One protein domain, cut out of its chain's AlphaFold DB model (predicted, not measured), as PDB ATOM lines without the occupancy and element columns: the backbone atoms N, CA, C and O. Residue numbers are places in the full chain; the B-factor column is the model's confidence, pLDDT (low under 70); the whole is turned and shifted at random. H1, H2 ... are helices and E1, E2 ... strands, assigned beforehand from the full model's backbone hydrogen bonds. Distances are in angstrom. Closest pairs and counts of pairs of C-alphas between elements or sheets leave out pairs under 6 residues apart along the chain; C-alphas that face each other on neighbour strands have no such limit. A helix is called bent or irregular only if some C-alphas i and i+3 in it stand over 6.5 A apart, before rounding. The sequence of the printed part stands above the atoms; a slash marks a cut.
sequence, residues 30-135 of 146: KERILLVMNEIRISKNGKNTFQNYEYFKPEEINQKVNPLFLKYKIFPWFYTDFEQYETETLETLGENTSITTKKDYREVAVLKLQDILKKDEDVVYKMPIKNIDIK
ATOM      1  N   LYS A  30     -19.136  16.480  -3.933       91.94
ATOM      2  CA  LYS A  30     -17.698  16.602  -3.611       91.94
ATOM      3  C   LYS A  30     -17.385  16.314  -2.143       91.94
ATOM      4  O   LYS A  30     -16.434  15.593  -1.851       91.94
ATOM      5  N   GLU A  31     -18.189  16.832  -1.223       91.50
ATOM      6  CA  GLU A  31     -18.033  16.562   0.211       91.50
ATOM      7  C   GLU A  31     -18.333  15.095   0.538       91.50
ATOM      8  O   GLU A  31     -17.604  14.471   1.306       91.50
ATOM      9  N   ARG A  32     -19.341  14.488  -0.102       92.31
ATOM     10  CA  ARG A  32     -19.623  13.053   0.056       92.31
ATOM     11  C   ARG A  32     -18.508  12.163  -0.498       92.31
ATOM     12  O   ARG A  32     -18.198  11.144   0.115       92.31
ATOM     13  N   ILE A  33     -17.839  12.564  -1.583       91.56
ATOM     14  CA  ILE A  33     -16.612  11.905  -2.064       91.56
ATOM     15  C   ILE A  33     -15.502  11.994  -1.003       91.56
ATOM     16  O   ILE A  33     -14.854  10.987  -0.720       91.56
ATOM     17  N   LEU A  34     -15.320  13.153  -0.357       90.62
ATOM     18  CA  LEU A  34     -14.361  13.315   0.743       90.62
ATOM     19  C   LEU A  34     -14.685  12.387   1.930       90.62
ATOM     20  O   LEU A  34     -13.781  11.770   2.488       90.62
ATOM     21  N   LEU A  35     -15.963  12.234   2.290       91.31
ATOM     22  CA  LEU A  35     -16.393  11.305   3.343       91.31
ATOM     23  C   LEU A  35     -16.076   9.844   2.981       91.31
ATOM     24  O   LEU A  35     -15.510   9.129   3.806       91.31
ATOM     25  N   VAL A  36     -16.324   9.421   1.734       90.94
ATOM     26  CA  VAL A  36     -15.891   8.098   1.237       90.94
ATOM     27  C   VAL A  36     -14.371   7.934   1.357       90.94
ATOM     28  O   VAL A  36     -13.907   6.907   1.848       90.94
ATOM     29  N   MET A  37     -13.585   8.942   0.962       87.44
ATOM     30  CA  MET A  37     -12.118   8.920   1.078       87.44
ATOM     31  C   MET A  37     -11.622   8.905   2.533       87.44
ATOM     32  O   MET A  37     -10.566   8.341   2.813       87.44
ATOM     33  N   ASN A  38     -12.376   9.482   3.466       86.75
ATOM     34  CA  ASN A  38     -12.046   9.465   4.888       86.75
ATOM     35  C   ASN A  38     -12.429   8.143   5.568       86.75
ATOM     36  O   ASN A  38     -11.754   7.750   6.521       86.75
ATOM     37  N   GLU A  39     -13.447   7.428   5.080       88.88
ATOM     38  CA  GLU A  39     -13.878   6.121   5.607       88.88
ATOM     39  C   GLU A  39     -13.183   4.919   4.955       88.88
ATOM     40  O   GLU A  39     -13.067   3.862   5.580       88.88
ATOM     41  N   ILE A  40     -12.688   5.045   3.720       86.38
ATOM     42  CA  ILE A  40     -12.056   3.931   3.005       86.38
ATOM     43  C   ILE A  40     -10.821   3.415   3.767       86.38
ATOM     44  O   ILE A  40      -9.868   4.140   4.067       86.38
ATOM     45  N   ARG A  41     -10.828   2.124   4.106       80.12
ATOM     46  CA  ARG A  41      -9.700   1.423   4.737       80.12
ATOM     47  C   ARG A  41      -9.433   0.139   3.965       80.12
ATOM     48  O   ARG A  41     -10.225  -0.802   4.017       80.12
ATOM     49  N   ILE A  42      -8.311   0.110   3.250       72.31
ATOM     50  CA  ILE A  42      -7.840  -1.066   2.516       72.31
ATOM     51  C   ILE A  42      -6.444  -1.415   3.039       72.31
ATOM     52  O   ILE A  42      -5.473  -0.713   2.754       72.31
ATOM     53  N   SER A  43      -6.338  -2.476   3.840       66.38
ATOM     54  CA  SER A  43      -5.059  -2.977   4.346       66.38
ATOM     55  C   SER A  43      -4.501  -4.057   3.422       66.38
ATOM     56  O   SER A  43      -5.213  -4.973   3.010       66.38
ATOM     57  N   LYS A  44      -3.198  -3.994   3.123       60.50
ATOM     58  CA  LYS A  44      -2.482  -5.138   2.551       60.50
ATOM     59  C   LYS A  44      -2.121  -6.099   3.678       60.50
ATOM     60  O   LYS A  44      -1.138  -5.882   4.375       60.50
ATOM     61  N   ASN A  45      -2.897  -7.170   3.829       56.62
ATOM     62  CA  ASN A  45      -2.556  -8.268   4.744       56.62
ATOM     63  C   ASN A  45      -1.537  -9.252   4.124       56.62
ATOM     64  O   ASN A  45      -1.165 -10.242   4.752       56.62
ATOM     65  N   GLY A  46      -1.104  -8.984   2.889       53.81
ATOM     66  CA  GLY A  46      -0.149  -9.781   2.130       53.81
ATOM     67  C   GLY A  46       1.307  -9.551   2.547       53.81
ATOM     68  O   GLY A  46       1.744  -8.412   2.756       53.81
ATOM     69  N   LYS A  47       2.075 -10.640   2.668       46.00
ATOM     70  CA  LYS A  47       3.526 -10.569   2.876       46.00
ATOM     71  C   LYS A  47       4.195 -10.328   1.529       46.00
ATOM     72  O   LYS A  47       4.382 -11.264   0.756       46.00
ATOM     73  N   ASN A  48       4.647  -9.091   1.335       47.94
ATOM     74  CA  ASN A  48       5.349  -8.614   0.144       47.94
ATOM     75  C   ASN A  48       6.690  -9.353  -0.070       47.94
ATOM     76  O   ASN A  48       7.767  -8.872   0.279       47.94
ATOM     77  N   THR A  49       6.610 -10.570  -0.602       50.03
ATOM     78  CA  THR A  49       7.749 -11.370  -1.051       50.03
ATOM     79  C   THR A  49       8.129 -10.909  -2.452       50.03
ATOM     80  O   THR A  49       7.257 -10.732  -3.297       50.03
ATOM     81  N   PHE A  50       9.427 -10.750  -2.725       48.16
ATOM     82  CA  PHE A  50       9.962 -10.199  -3.985       48.16
ATOM     83  C   PHE A  50       9.524 -10.925  -5.281       48.16
ATOM     84  O   PHE A  50       9.837 -10.457  -6.368       48.16
ATOM     85  N   GLN A  51       8.822 -12.057  -5.179       53.16
ATOM     86  CA  GLN A  51       8.309 -12.849  -6.302       53.16
ATOM     87  C   GLN A  51       6.794 -12.691  -6.529       53.16
ATOM     88  O   GLN A  51       6.313 -13.025  -7.608       53.16
ATOM     89  N   ASN A  52       6.043 -12.182  -5.545       48.81
ATOM     90  CA  ASN A  52       4.595 -11.997  -5.617       48.81
ATOM     91  C   ASN A  52       4.242 -10.557  -5.235       48.81
ATOM     92  O   ASN A  52       4.030 -10.243  -4.063       48.81
ATOM     93  N   TYR A  53       4.124  -9.685  -6.237       53.31
ATOM     94  CA  TYR A  53       3.498  -8.380  -6.046       53.31
ATOM     95  C   TYR A  53       2.009  -8.574  -5.733       53.31
ATOM     96  O   TYR A  53       1.180  -8.699  -6.634       53.31
ATOM     97  N   GLU A  54       1.661  -8.581  -4.447       56.69
ATOM     98  CA  GLU A  54       0.274  -8.568  -3.980       56.69
ATOM     99  C   GLU A  54      -0.328  -7.174  -4.222       56.69
ATOM    100  O   GLU A  54      -0.419  -6.307  -3.344       56.69
ATOM    101  N   TYR A  55      -0.685  -6.923  -5.481       65.62
ATOM    102  CA  TYR A  55      -1.634  -5.887  -5.863       65.62
ATOM    103  C   TYR A  55      -3.010  -6.237  -5.292       65.62
ATOM    104  O   TYR A  55      -3.378  -7.410  -5.233       65.62
ATOM    105  N   PHE A  56      -3.769  -5.218  -4.890       66.44
ATOM    106  CA  PHE A  56      -5.170  -5.418  -4.540       66.44
ATOM    107  C   PHE A  56      -5.919  -5.941  -5.760       66.44
ATOM    108  O   PHE A  56      -5.800  -5.373  -6.849       66.44
ATOM    109  N   LYS A  57      -6.704  -6.998  -5.577       75.88
ATOM    110  CA  LYS A  57      -7.617  -7.457  -6.620       75.88
ATOM    111  C   LYS A  57      -8.772  -6.455  -6.746       75.88
ATOM    112  O   LYS A  57      -9.194  -5.901  -5.725       75.88
ATOM    113  N   PRO A  58      -9.319  -6.218  -7.953       74.44
ATOM    114  CA  PRO A  58     -10.459  -5.318  -8.134       74.44
ATOM    115  C   PRO A  58     -11.629  -5.646  -7.198       74.44
ATOM    116  O   PRO A  58     -12.261  -4.746  -6.654       74.44
ATOM    117  N   GLU A  59     -11.873  -6.930  -6.934       78.44
ATOM    118  CA  GLU A  59     -12.924  -7.418  -6.040       78.44
ATOM    119  C   GLU A  59     -12.708  -6.974  -4.584       78.44
ATOM    120  O   GLU A  59     -13.665  -6.584  -3.919       78.44
ATOM    121  N   GLU A  60     -11.464  -6.984  -4.096       79.56
ATOM    122  CA  GLU A  60     -11.107  -6.587  -2.724       79.56
ATOM    123  C   GLU A  60     -11.316  -5.083  -2.504       79.56
ATOM    124  O   GLU A  60     -11.779  -4.663  -1.443       79.56
ATOM    125  N   ILE A  61     -11.033  -4.273  -3.531       81.31
ATOM    126  CA  ILE A  61     -11.338  -2.837  -3.540       81.31
ATOM    127  C   ILE A  61     -12.859  -2.646  -3.582       81.31
ATOM    128  O   ILE A  61     -13.427  -1.997  -2.705       81.31
ATOM    129  N   ASN A  62     -13.541  -3.252  -4.555       84.00
ATOM    130  CA  ASN A  62     -14.980  -3.082  -4.773       84.00
ATOM    131  C   ASN A  62     -15.815  -3.481  -3.544       84.00
ATOM    132  O   ASN A  62     -16.763  -2.778  -3.196       84.00
ATOM    133  N   GLN A  63     -15.434  -4.544  -2.827       86.94
ATOM    134  CA  GLN A  63     -16.067  -4.944  -1.561       86.94
ATOM    135  C   GLN A  63     -15.971  -3.874  -0.462       86.94
ATOM    136  O   GLN A  63     -16.856  -3.800   0.390       86.94
ATOM    137  N   LYS A  64     -14.920  -3.044  -0.460       86.88
ATOM    138  CA  LYS A  64     -14.743  -1.949   0.506       86.88
ATOM    139  C   LYS A  64     -15.407  -0.650   0.060       86.88
ATOM    140  O   LYS A  64     -15.936   0.061   0.907       86.88
ATOM    141  N   VAL A  65     -15.397  -0.336  -1.237       89.94
ATOM    142  CA  VAL A  65     -15.868   0.968  -1.734       89.94
ATOM    143  C   VAL A  65     -17.360   0.977  -2.077       89.94
ATOM    144  O   VAL A  65     -18.045   1.947  -1.757       89.94
ATOM    145  N   ASN A  66     -17.911  -0.101  -2.646       91.06
ATOM    146  CA  ASN A  66     -19.323  -0.136  -3.055       91.06
ATOM    147  C   ASN A  66     -20.318   0.132  -1.900       91.06
ATOM    148  O   ASN A  66     -21.270   0.885  -2.120       91.06
ATOM    149  N   PRO A  67     -20.120  -0.389  -0.666       93.06
ATOM    150  CA  PRO A  67     -20.981  -0.044   0.466       93.06
ATOM    151  C   PRO A  67     -20.924   1.447   0.832       93.06
ATOM    152  O   PRO A  67     -21.952   2.029   1.175       93.06
ATOM    153  N   LEU A  68     -19.750   2.078   0.714       93.56
ATOM    154  CA  LEU A  68     -19.564   3.506   0.990       93.56
ATOM    155  C   LEU A  68     -20.266   4.366  -0.066       93.56
ATOM    156  O   LEU A  68     -21.000   5.286   0.286       93.56
ATOM    157  N   PHE A  69     -20.133   4.030  -1.352       93.75
ATOM    158  CA  PHE A  69     -20.879   4.704  -2.418       93.75
ATOM    159  C   PHE A  69     -22.401   4.610  -2.209       93.75
ATOM    160  O   PHE A  69     -23.095   5.623  -2.306       93.75
ATOM    161  N   LEU A  70     -22.924   3.440  -1.819       91.94
ATOM    162  CA  LEU A  70     -24.352   3.267  -1.531       91.94
ATOM    163  C   LEU A  70     -24.816   4.039  -0.280       91.94
ATOM    164  O   LEU A  70     -25.907   4.623  -0.292       91.94
ATOM    165  N   LYS A  71     -23.994   4.067   0.780       92.19
ATOM    166  CA  LYS A  71     -24.212   4.863   2.003       92.19
ATOM    167  C   LYS A  71     -24.323   6.351   1.667       92.19
ATOM    168  O   LYS A  71     -25.279   6.996   2.085       92.19
ATOM    169  N   TYR A  72     -23.403   6.863   0.849       93.38
ATOM    170  CA  TYR A  72     -23.317   8.275   0.467       93.38
ATOM    171  C   TYR A  72     -24.119   8.664  -0.788       93.38
ATOM    172  O   TYR A  72     -24.061   9.813  -1.225       93.38
ATOM    173  N   LYS A  73     -24.916   7.744  -1.347       93.62
ATOM    174  CA  LYS A  73     -25.774   7.988  -2.524       93.62
ATOM    175  C   LYS A  73     -24.991   8.470  -3.755       93.62
ATOM    176  O   LYS A  73     -25.460   9.324  -4.498       93.62
ATOM    177  N   ILE A  74     -23.811   7.893  -3.966       94.06
ATOM    178  CA  ILE A  74     -22.946   8.134  -5.126       94.06
ATOM    179  C   ILE A  74     -23.071   6.947  -6.082       94.06
ATOM    180  O   ILE A  74     -23.015   5.798  -5.644       94.06
ATOM    181  N   PHE A  75     -23.188   7.209  -7.383       92.94
ATOM    182  CA  PHE A  75     -23.109   6.178  -8.418       92.94
ATOM    183  C   PHE A  75     -21.831   6.340  -9.262       92.94
ATOM    184  O   PHE A  75     -21.683   7.364  -9.936       92.94
ATOM    185  N   PRO A  76     -20.904   5.363  -9.255       91.75
ATOM    186  CA  PRO A  76     -19.724   5.382 -10.111       91.75
ATOM    187  C   PRO A  76     -19.997   4.756 -11.490       91.75
ATOM    188  O   PRO A  76     -20.434   3.613 -11.599       91.75
ATOM    189  N   TRP A  77     -19.636   5.474 -12.548       90.75
ATOM    190  CA  TRP A  77     -19.470   4.951 -13.903       90.75
ATOM    191  C   TRP A  77     -17.991   4.915 -14.263       90.75
ATOM    192  O   TRP A  77     -17.279   5.902 -14.076       90.75
ATOM    193  N   PHE A  78     -17.547   3.801 -14.840       89.00
ATOM    194  CA  PHE A  78     -16.204   3.661 -15.393       89.00
ATOM    195  C   PHE A  78     -16.301   3.269 -16.867       89.00
ATOM    196  O   PHE A  78     -16.963   2.286 -17.197       89.00
ATOM    197  N   TYR A  79     -15.679   4.047 -17.749       88.88
ATOM    198  CA  TYR A  79     -15.689   3.821 -19.196       88.88
ATOM    199  C   TYR A  79     -14.419   4.380 -19.851       88.88
ATOM    200  O   TYR A  79     -13.682   5.144 -19.226       88.88
ATOM    201  N   THR A  80     -14.142   3.992 -21.095       89.12
ATOM    202  CA  THR A  80     -13.095   4.618 -21.916       89.12
ATOM    203  C   THR A  80     -13.705   5.613 -22.897       89.12
ATOM    204  O   THR A  80     -14.837   5.446 -23.349       89.12
ATOM    205  N   ASP A  81     -12.962   6.674 -23.190       91.25
ATOM    206  CA  ASP A  81     -13.366   7.763 -24.082       91.25
ATOM    207  C   ASP A  81     -12.150   8.260 -24.884       91.25
ATOM    208  O   ASP A  81     -11.007   7.893 -24.587       91.25
ATOM    209  N   PHE A  82     -12.368   9.107 -25.889       87.50
ATOM    210  CA  PHE A  82     -11.305   9.710 -26.694       87.50
ATOM    211  C   PHE A  82     -11.280  11.226 -26.521       87.50
ATOM    212  O   PHE A  82     -12.220  11.929 -26.880       87.50
ATOM    213  N   GLU A  83     -10.155  11.751 -26.043       86.69
ATOM    214  CA  GLU A  83      -9.930  13.193 -25.948       86.69
ATOM    215  C   GLU A  83      -8.972  13.682 -27.033       86.69
ATOM    216  O   GLU A  83      -7.960  13.041 -27.329       86.69
ATOM    217  N   GLN A  84      -9.276  14.848 -27.605       86.88
ATOM    218  CA  GLN A  84      -8.372  15.567 -28.496       86.88
ATOM    219  C   GLN A  84      -7.310  16.298 -27.670       86.88
ATOM    220  O   GLN A  84      -7.629  17.142 -26.837       86.88
ATOM    221  N   TYR A  85      -6.042  16.007 -27.947       81.25
ATOM    222  CA  TYR A  85      -4.894  16.708 -27.391       81.25
ATOM    223  C   TYR A  85      -4.208  17.506 -28.493       81.25
ATOM    224  O   TYR A  85      -3.877  16.968 -29.553       81.25
ATOM    225  N   GLU A  86      -3.950  18.777 -28.215       84.75
ATOM    226  CA  GLU A  86      -3.149  19.642 -29.079       84.75
ATOM    227  C   GLU A  86      -1.733  19.698 -28.504       84.75
ATOM    228  O   GLU A  86      -1.533  19.774 -27.292       84.75
ATOM    229  N   THR A  87      -0.731  19.533 -29.357       81.06
ATOM    230  CA  THR A  87       0.682  19.580 -28.979       81.06
ATOM    231  C   THR A  87       1.371  20.551 -29.916       81.06
ATOM    232  O   THR A  87       1.392  20.337 -31.127       81.06
ATOM    233  N   GLU A  88       1.902  21.627 -29.350       87.12
ATOM    234  CA  GLU A  88       2.685  22.619 -30.075       87.12
ATOM    235  C   GLU A  88       4.159  22.226 -30.014       87.12
ATOM    236  O   GLU A  88       4.713  21.992 -28.938       87.12
ATOM    237  N   THR A  89       4.793  22.136 -31.178       83.31
ATOM    238  CA  THR A  89       6.230  21.906 -31.312       83.31
ATOM    239  C   THR A  89       6.872  23.107 -31.986       83.31
ATOM    240  O   THR A  89       6.453  23.520 -33.068       83.31
ATOM    241  N   LEU A  90       7.892  23.665 -31.333       85.81
ATOM    242  CA  LEU A  90       8.744  24.705 -31.898       85.81
ATOM    243  C   LEU A  90       9.787  24.049 -32.800       85.81
ATOM    244  O   LEU A  90      10.599  23.249 -32.336       85.81
ATOM    245  N   GLU A  91       9.767  24.403 -34.079       81.88
ATOM    246  CA  GLU A  91      10.742  23.960 -35.071       81.88
ATOM    247  C   GLU A  91      11.549  25.180 -35.524       81.88
ATOM    248  O   GLU A  91      11.023  26.102 -36.149       81.88
ATOM    249  N   THR A  92      12.833  25.212 -35.161       81.31
ATOM    250  CA  THR A  92      13.760  26.294 -35.521       81.31
ATOM    251  C   THR A  92      14.671  25.838 -36.656       81.31
ATOM    252  O   THR A  92      15.349  24.817 -36.545       81.31
ATOM    253  N   LEU A  93      14.709  26.611 -37.744       76.94
ATOM    254  CA  LEU A  93      15.550  26.361 -38.914       76.94
ATOM    255  C   LEU A  93      16.359  27.631 -39.232       76.94
ATOM    256  O   LEU A  93      15.874  28.572 -39.862       76.94
ATOM    257  N   GLY A  94      17.604  27.671 -38.749       81.56
ATOM    258  CA  GLY A  94      18.416  28.892 -38.741       81.56
ATOM    259  C   GLY A  94      17.905  29.889 -37.697       81.56
ATOM    260  O   GLY A  94      17.658  29.510 -36.557       81.56
ATOM    261  N   GLU A  95      17.735  31.153 -38.084       82.12
ATOM    262  CA  GLU A  95      17.175  32.206 -37.213       82.12
ATOM    263  C   GLU A  95      15.633  32.189 -37.160       82.12
ATOM    264  O   GLU A  95      15.029  32.812 -36.288       82.12
ATOM    265  N   ASN A  96      14.978  31.455 -38.066       74.31
ATOM    266  CA  ASN A  96      13.520  31.372 -38.129       74.31
ATOM    267  C   ASN A  96      12.993  30.276 -37.199       74.31
ATOM    268  O   ASN A  96      13.408  29.122 -37.299       74.31
ATOM    269  N   THR A  97      12.029  30.619 -36.346       80.12
ATOM    270  CA  THR A  97      11.279  29.654 -35.527       80.12
ATOM    271  C   THR A  97       9.823  29.626 -35.968       80.12
ATOM    272  O   THR A  97       9.166  30.665 -36.004       80.12
ATOM    273  N   SER A  98       9.319  28.436 -36.280       81.06
ATOM    274  CA  SER A  98       7.912  28.171 -36.577       81.06
ATOM    275  C   SER A  98       7.261  27.352 -35.464       81.06
ATOM    276  O   SER A  98       7.900  26.497 -34.851       81.06
ATOM    277  N   ILE A  99       5.972  27.595 -35.224       82.56
ATOM    278  CA  ILE A  99       5.135  26.783 -34.336       82.56
ATOM    279  C   ILE A  99       4.323  25.827 -35.212       82.56
ATOM    280  O   ILE A  99       3.512  26.273 -36.024       82.56
ATOM    281  N   THR A 100       4.522  24.523 -35.027       80.56
ATOM    282  CA  THR A 100       3.721  23.473 -35.663       80.56
ATOM    283  C   THR A 100       2.767  22.894 -34.616       80.56
ATOM    284  O   THR A 100       3.203  22.306 -33.627       80.56
ATOM    285  N   THR A 101       1.454  23.051 -34.811       84.62
ATOM    286  CA  THR A 101       0.424  22.495 -33.914       84.62
ATOM    287  C   THR A 101      -0.077  21.155 -34.447       84.62
ATOM    288  O   THR A 101      -0.722  21.097 -35.496       84.62
ATOM    289  N   LYS A 102       0.161  20.065 -33.710       82.75
ATOM    290  CA  LYS A 102      -0.381  18.734 -34.018       82.75
ATOM    291  C   LYS A 102      -1.596  18.430 -33.144       82.75
ATOM    292  O   LYS A 102      -1.542  18.603 -31.928       82.75
ATOM    293  N   LYS A 103      -2.673  17.925 -33.753       85.75
ATOM    294  CA  LYS A 103      -3.879  17.445 -33.057       85.75
ATOM    295  C   LYS A 103      -3.922  15.920 -33.128       85.75
ATOM    296  O   LYS A 103      -3.956  15.370 -34.223       85.75
ATOM    297  N   ASP A 104      -3.916  15.256 -31.975       82.94
ATOM    298  CA  ASP A 104      -4.023  13.797 -31.846       82.94
ATOM    299  C   ASP A 104      -5.157  13.440 -30.881       82.94
ATOM    300  O   ASP A 104      -5.249  14.015 -29.795       82.94
ATOM    301  N   TYR A 105      -5.956  12.427 -31.210       82.69
ATOM    302  CA  TYR A 105      -6.875  11.817 -30.246       82.69
ATOM    303  C   TYR A 105      -6.131  10.792 -29.382       82.69
ATOM    304  O   TYR A 105      -5.274  10.053 -29.873       82.69
ATOM    305  N   ARG A 106      -6.431  10.750 -28.082       82.88
ATOM    306  CA  ARG A 106      -5.843   9.802 -27.127       82.88
ATOM    307  C   ARG A 106      -6.946   9.157 -26.302       82.88
ATOM    308  O   ARG A 106      -7.863   9.842 -25.858       82.88
ATOM    309  N   GLU A 107      -6.825   7.853 -26.089       85.44
ATOM    310  CA  GLU A 107      -7.737   7.112 -25.223       85.44
ATOM    311  C   GLU A 107      -7.512   7.507 -23.754       85.44
ATOM    312  O   GLU A 107      -6.372   7.575 -23.265       85.44
ATOM    313  N   VAL A 108      -8.609   7.781 -23.055       89.56
ATOM    314  CA  VAL A 108      -8.640   8.145 -21.641       89.56
ATOM    315  C   VAL A 108      -9.572   7.205 -20.885       89.56
ATOM    316  O   VAL A 108     -10.658   6.871 -21.353       89.56
ATOM    317  N   ALA A 109      -9.154   6.784 -19.694       89.19
ATOM    318  CA  ALA A 109     -10.032   6.115 -18.747       89.19
ATOM    319  C   ALA A 109     -10.795   7.189 -17.966       89.19
ATOM    320  O   ALA A 109     -10.182   8.112 -17.419       89.19
ATOM    321  N   VAL A 110     -12.119   7.076 -17.920       90.75
ATOM    322  CA  VAL A 110     -13.015   8.047 -17.293       90.75
ATOM    323  C   VAL A 110     -13.715   7.402 -16.104       90.75
ATOM    324  O   VAL A 110     -14.444   6.424 -16.256       90.75
ATOM    325  N   LEU A 111     -13.522   7.988 -14.921       92.31
ATOM    326  CA  LEU A 111     -14.339   7.735 -13.738       92.31
ATOM    327  C   LEU A 111     -15.297   8.914 -13.569       92.31
ATOM    328  O   LEU A 111     -14.884  10.012 -13.190       92.31
ATOM    329  N   LYS A 112     -16.580   8.679 -13.829       93.88
ATOM    330  CA  LYS A 112     -17.655   9.638 -13.587       93.88
ATOM    331  C   LYS A 112     -18.405   9.234 -12.320       93.88
ATOM    332  O   LYS A 112     -18.971   8.151 -12.256       93.88
ATOM    333  N   LEU A 113     -18.429  10.106 -11.324       93.75
ATOM    334  CA  LEU A 113     -19.234   9.963 -10.116       93.75
ATOM    335  C   LEU A 113     -20.475  10.842 -10.265       93.75
ATOM    336  O   LEU A 113     -20.340  12.022 -10.585       93.75
ATOM    337  N   GLN A 114     -21.657  10.275 -10.046       93.75
ATOM    338  CA  GLN A 114     -22.933  10.994 -10.088       93.75
ATOM    339  C   GLN A 114     -23.592  10.988  -8.712       93.75
ATOM    340  O   GLN A 114     -23.470  10.007  -7.971       93.75
ATOM    341  N   ASP A 115     -24.345  12.036  -8.397       92.38
ATOM    342  CA  ASP A 115     -25.260  12.015  -7.262       92.38
ATOM    343  C   ASP A 115     -26.563  11.277  -7.627       92.38
ATOM    344  O   ASP A 115     -27.192  11.529  -8.653       92.38
ATOM    345  N   ILE A 116     -26.983  10.343  -6.773       88.94
ATOM    346  CA  ILE A 116     -28.259   9.627  -6.913       88.94
ATOM    347  C   ILE A 116     -29.433  10.516  -6.458       88.94
ATOM    348  O   ILE A 116     -30.565  10.307  -6.896       88.94
ATOM    349  N   LEU A 117     -29.184  11.505  -5.590       86.50
ATOM    350  CA  LEU A 117     -30.204  12.411  -5.047       86.50
ATOM    351  C   LEU A 117     -30.499  13.601  -5.977       86.50
ATOM    352  O   LEU A 117     -31.651  14.020  -6.086       86.50
ATOM    353  N   LYS A 118     -29.480  14.136  -6.662       82.94
ATOM    354  CA  LYS A 118     -29.561  15.319  -7.538       82.94
ATOM    355  C   LYS A 118     -28.975  14.983  -8.909       82.94
ATOM    356  O   LYS A 118     -27.817  14.608  -9.011       82.94
ATOM    357  N   LYS A 119     -29.754  15.144  -9.983       72.56
ATOM    358  CA  LYS A 119     -29.342  14.714 -11.336       72.56
ATOM    359  C   LYS A 119     -28.277  15.588 -12.007       72.56
ATOM    360  O   LYS A 119     -27.708  15.153 -13.003       72.56
ATOM    361  N   ASP A 120     -28.029  16.782 -11.475       75.62
ATOM    362  CA  ASP A 120     -27.265  17.831 -12.160       75.62
ATOM    363  C   ASP A 120     -25.837  18.024 -11.604       75.62
ATOM    364  O   ASP A 120     -25.097  18.871 -12.102       75.62
ATOM    365  N   GLU A 121     -25.426  17.251 -10.586       79.88
ATOM    366  CA  GLU A 121     -24.051  17.261 -10.062       79.88
ATOM    367  C   GLU A 121     -23.305  15.974 -10.458       79.88
ATOM    368  O   GLU A 121     -23.567  14.888  -9.942       79.88
ATOM    369  N   ASP A 122     -22.337  16.129 -11.365       90.50
ATOM    370  CA  ASP A 122     -21.404  15.090 -11.799       90.50
ATOM    371  C   ASP A 122     -19.960  15.516 -11.484       90.50
ATOM    372  O   ASP A 122     -19.561  16.655 -11.741       90.50
ATOM    373  N   VAL A 123     -19.131  14.588 -10.999       91.62
ATOM    374  CA  VAL A 123     -17.676  14.771 -10.864       91.62
ATOM    375  C   VAL A 123     -16.967  13.785 -11.787       91.62
ATOM    376  O   VAL A 123     -17.145  12.575 -11.669       91.62
ATOM    377  N   VAL A 124     -16.152  14.296 -12.712       92.31
ATOM    378  CA  VAL A 124     -15.470  13.488 -13.734       92.31
ATOM    379  C   VAL A 124     -13.959  13.551 -13.536       92.31
ATOM    380  O   VAL A 124     -13.358  14.620 -13.627       92.31
ATOM    381  N   TYR A 125     -13.342  12.392 -13.324       90.56
ATOM    382  CA  TYR A 125     -11.895  12.201 -13.345       90.56
ATOM    383  C   TYR A 125     -11.498  11.503 -14.644       90.56
ATOM    384  O   TYR A 125     -12.136  10.531 -15.051       90.56
ATOM    385  N   LYS A 126     -10.429  11.979 -15.286       89.44
ATOM    386  CA  LYS A 126      -9.902  11.411 -16.531       89.44
ATOM    387  C   LYS A 126      -8.427  11.077 -16.369       89.44
ATOM    388  O   LYS A 126      -7.666  11.883 -15.835       89.44
ATOM    389  N   MET A 127      -8.025   9.899 -16.832       85.19
ATOM    390  CA  MET A 127      -6.646   9.421 -16.784       85.19
ATOM    391  C   MET A 127      -6.185   9.012 -18.191       85.19
ATOM    392  O   MET A 127      -6.756   8.078 -18.760       85.19
ATOM    393  N   PRO A 128      -5.151   9.655 -18.765       82.69
ATOM    394  CA  PRO A 128      -4.591   9.248 -20.051       82.69
ATOM    395  C   PRO A 128      -4.024   7.826 -19.998       82.69
ATOM    396  O   PRO A 128      -3.081   7.555 -19.253       82.69
ATOM    397  N   ILE A 129      -4.550   6.921 -20.830       79.00
ATOM    398  CA  ILE A 129      -4.148   5.500 -20.828       79.00
ATOM    399  C   ILE A 129      -2.711   5.323 -21.348       79.00
ATOM    400  O   ILE A 129      -2.009   4.389 -20.965       79.00
ATOM    401  N   LYS A 130      -2.230   6.283 -22.148       64.94
ATOM    402  CA  LYS A 130      -0.908   6.295 -22.802       64.94
ATOM    403  C   LYS A 130       0.297   6.133 -21.852       64.94
ATOM    404  O   LYS A 130       1.379   5.814 -22.332       64.94
ATOM    405  N   ASN A 131       0.102   6.334 -20.544       50.59
ATOM    406  CA  ASN A 131       1.127   6.226 -19.500       50.59
ATOM    407  C   ASN A 131       0.866   5.097 -18.477       50.59
ATOM    408  O   ASN A 131       1.514   5.084 -17.428       50.59
ATOM    409  N   ILE A 132      -0.035   4.135 -18.741       54.84
ATOM    410  CA  ILE A 132      -0.090   2.883 -17.958       54.84
ATOM    411  C   ILE A 132       1.096   2.006 -18.385       54.84
ATOM    412  O   ILE A 132       0.978   1.028 -19.119       54.84
ATOM    413  N   ASP A 133       2.279   2.427 -17.956       44.16
ATOM    414  CA  ASP A 133       3.556   1.826 -18.297       44.16
ATOM    415  C   ASP A 133       3.730   0.550 -17.458       44.16
ATOM    416  O   ASP A 133       4.210   0.584 -16.322       44.16
ATOM    417  N   ILE A 134       3.286  -0.593 -17.998       49.41
ATOM    418  CA  ILE A 134       3.321  -1.911 -17.333       49.41
ATOM    419  C   ILE A 134       4.757  -2.486 -17.286       49.41
ATOM    420  O   ILE A 134       5.004  -3.663 -17.564       49.41
ATOM    421  N   LYS A 135       5.732  -1.653 -16.900       45.91
ATOM    422  CA  LYS A 135       7.147  -2.012 -16.719       45.91
ATOM    423  C   LYS A 135       7.322  -3.226 -15.805       45.91
ATOM    424  O   LYS A 135       8.090  -4.123 -16.136       45.91
TER     425      LYS A 135
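AT A GLANCE: This is residues 30 to 135 of the 146 residues of the protein "ERF family protein" of Methanobrevibacter sp (UniProt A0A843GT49). A long, twisted two-stranded hairpin, E1 and E2, makes the length of the domain; its tip, residues 92 to 97, sticks out, and at its other end the short strand E3 joins it beside E2 and two helices, H1 and H2, form a small head. A long loop between the helices, residues 40 to 57, leaves this head, and its residues 47 to 53 stick out. The printed part has 106 residues, with two named helices followed by three named strands, H1 H2 E1 E2 E3; the sheet has the order E1, E2, E3, is antiparallel, and the class is mixed, helices and strands. The whole is extended, with a radius of gyration of the C-alphas of 20.6 A, and flat, spanning 62 by 47 by 21 A.

IN THESE COORDINATES: E1 covers residues 74 to 93, 54.4 A from C-alpha 74 at (-22.946, 8.134, -5.126) to C-alpha 93 at (15.550, 26.361, -38.914). E2 covers residues 96 to 115 and is 53.2 A long. E3 covers residues 122 to 128, 19.6 A, ending with C-alpha 128 at (-4.591, 9.248, -20.051). H2 covers residues 58 to 71, 19.9 A, and H1 residues 30 to 39, 14.5 A, beginning with C-alpha 30 at (-17.698, 16.602, -3.611). H2 is irregular, but only just: C-alphas 64 and 67 are 6.52 A apart.

HOW THE PARTS SIT: The sheet is a meander, each strand the antiparallel neighbour of the one before; E1 and E3 are edge strands and E2 is the inner one. E1 and E2 form a hairpin at 174 degrees, with N 85 and O 104 at 2.8 A and N 98 and O 91 at 2.9 A, within hydrogen-bond range. E1 bends by 60 degrees at residue 77, and E2 bends by 60 degrees at residue 109. E2 and E3 form a hairpin at 132 degrees, with N 111 and O 125 at 2.9 A, within hydrogen-bond range. H2 is on the sheet but only grazes it, with residues 66 to 70; its closest C-alphas to E1 are those of Phe 69 and Phe 75, 6.6 A apart. H1 also only grazes the sheet, with residues 30 to 36. H1 and H2 touch, H2 with residues 65 to 69 alone; the closest C-alphas are those of Val 36 and Leu 68, 5.9 A apart. They run opposite ways at a steep tilt of 55 degrees. In H1 every O i to N i+4 pair is within hydrogen-bond range; in H2, 7 of 10 are.

THE WHOLE: The C-alphas farthest apart in the domain are those of Lys 71 and Gly 94, 63.7 A. The printed part has no cut. The link from H1 to H2 is long, with 18 residues. The mean pLDDT of the printed part is 80.3; residues 43 to 56 and 130 to 135 are under 70.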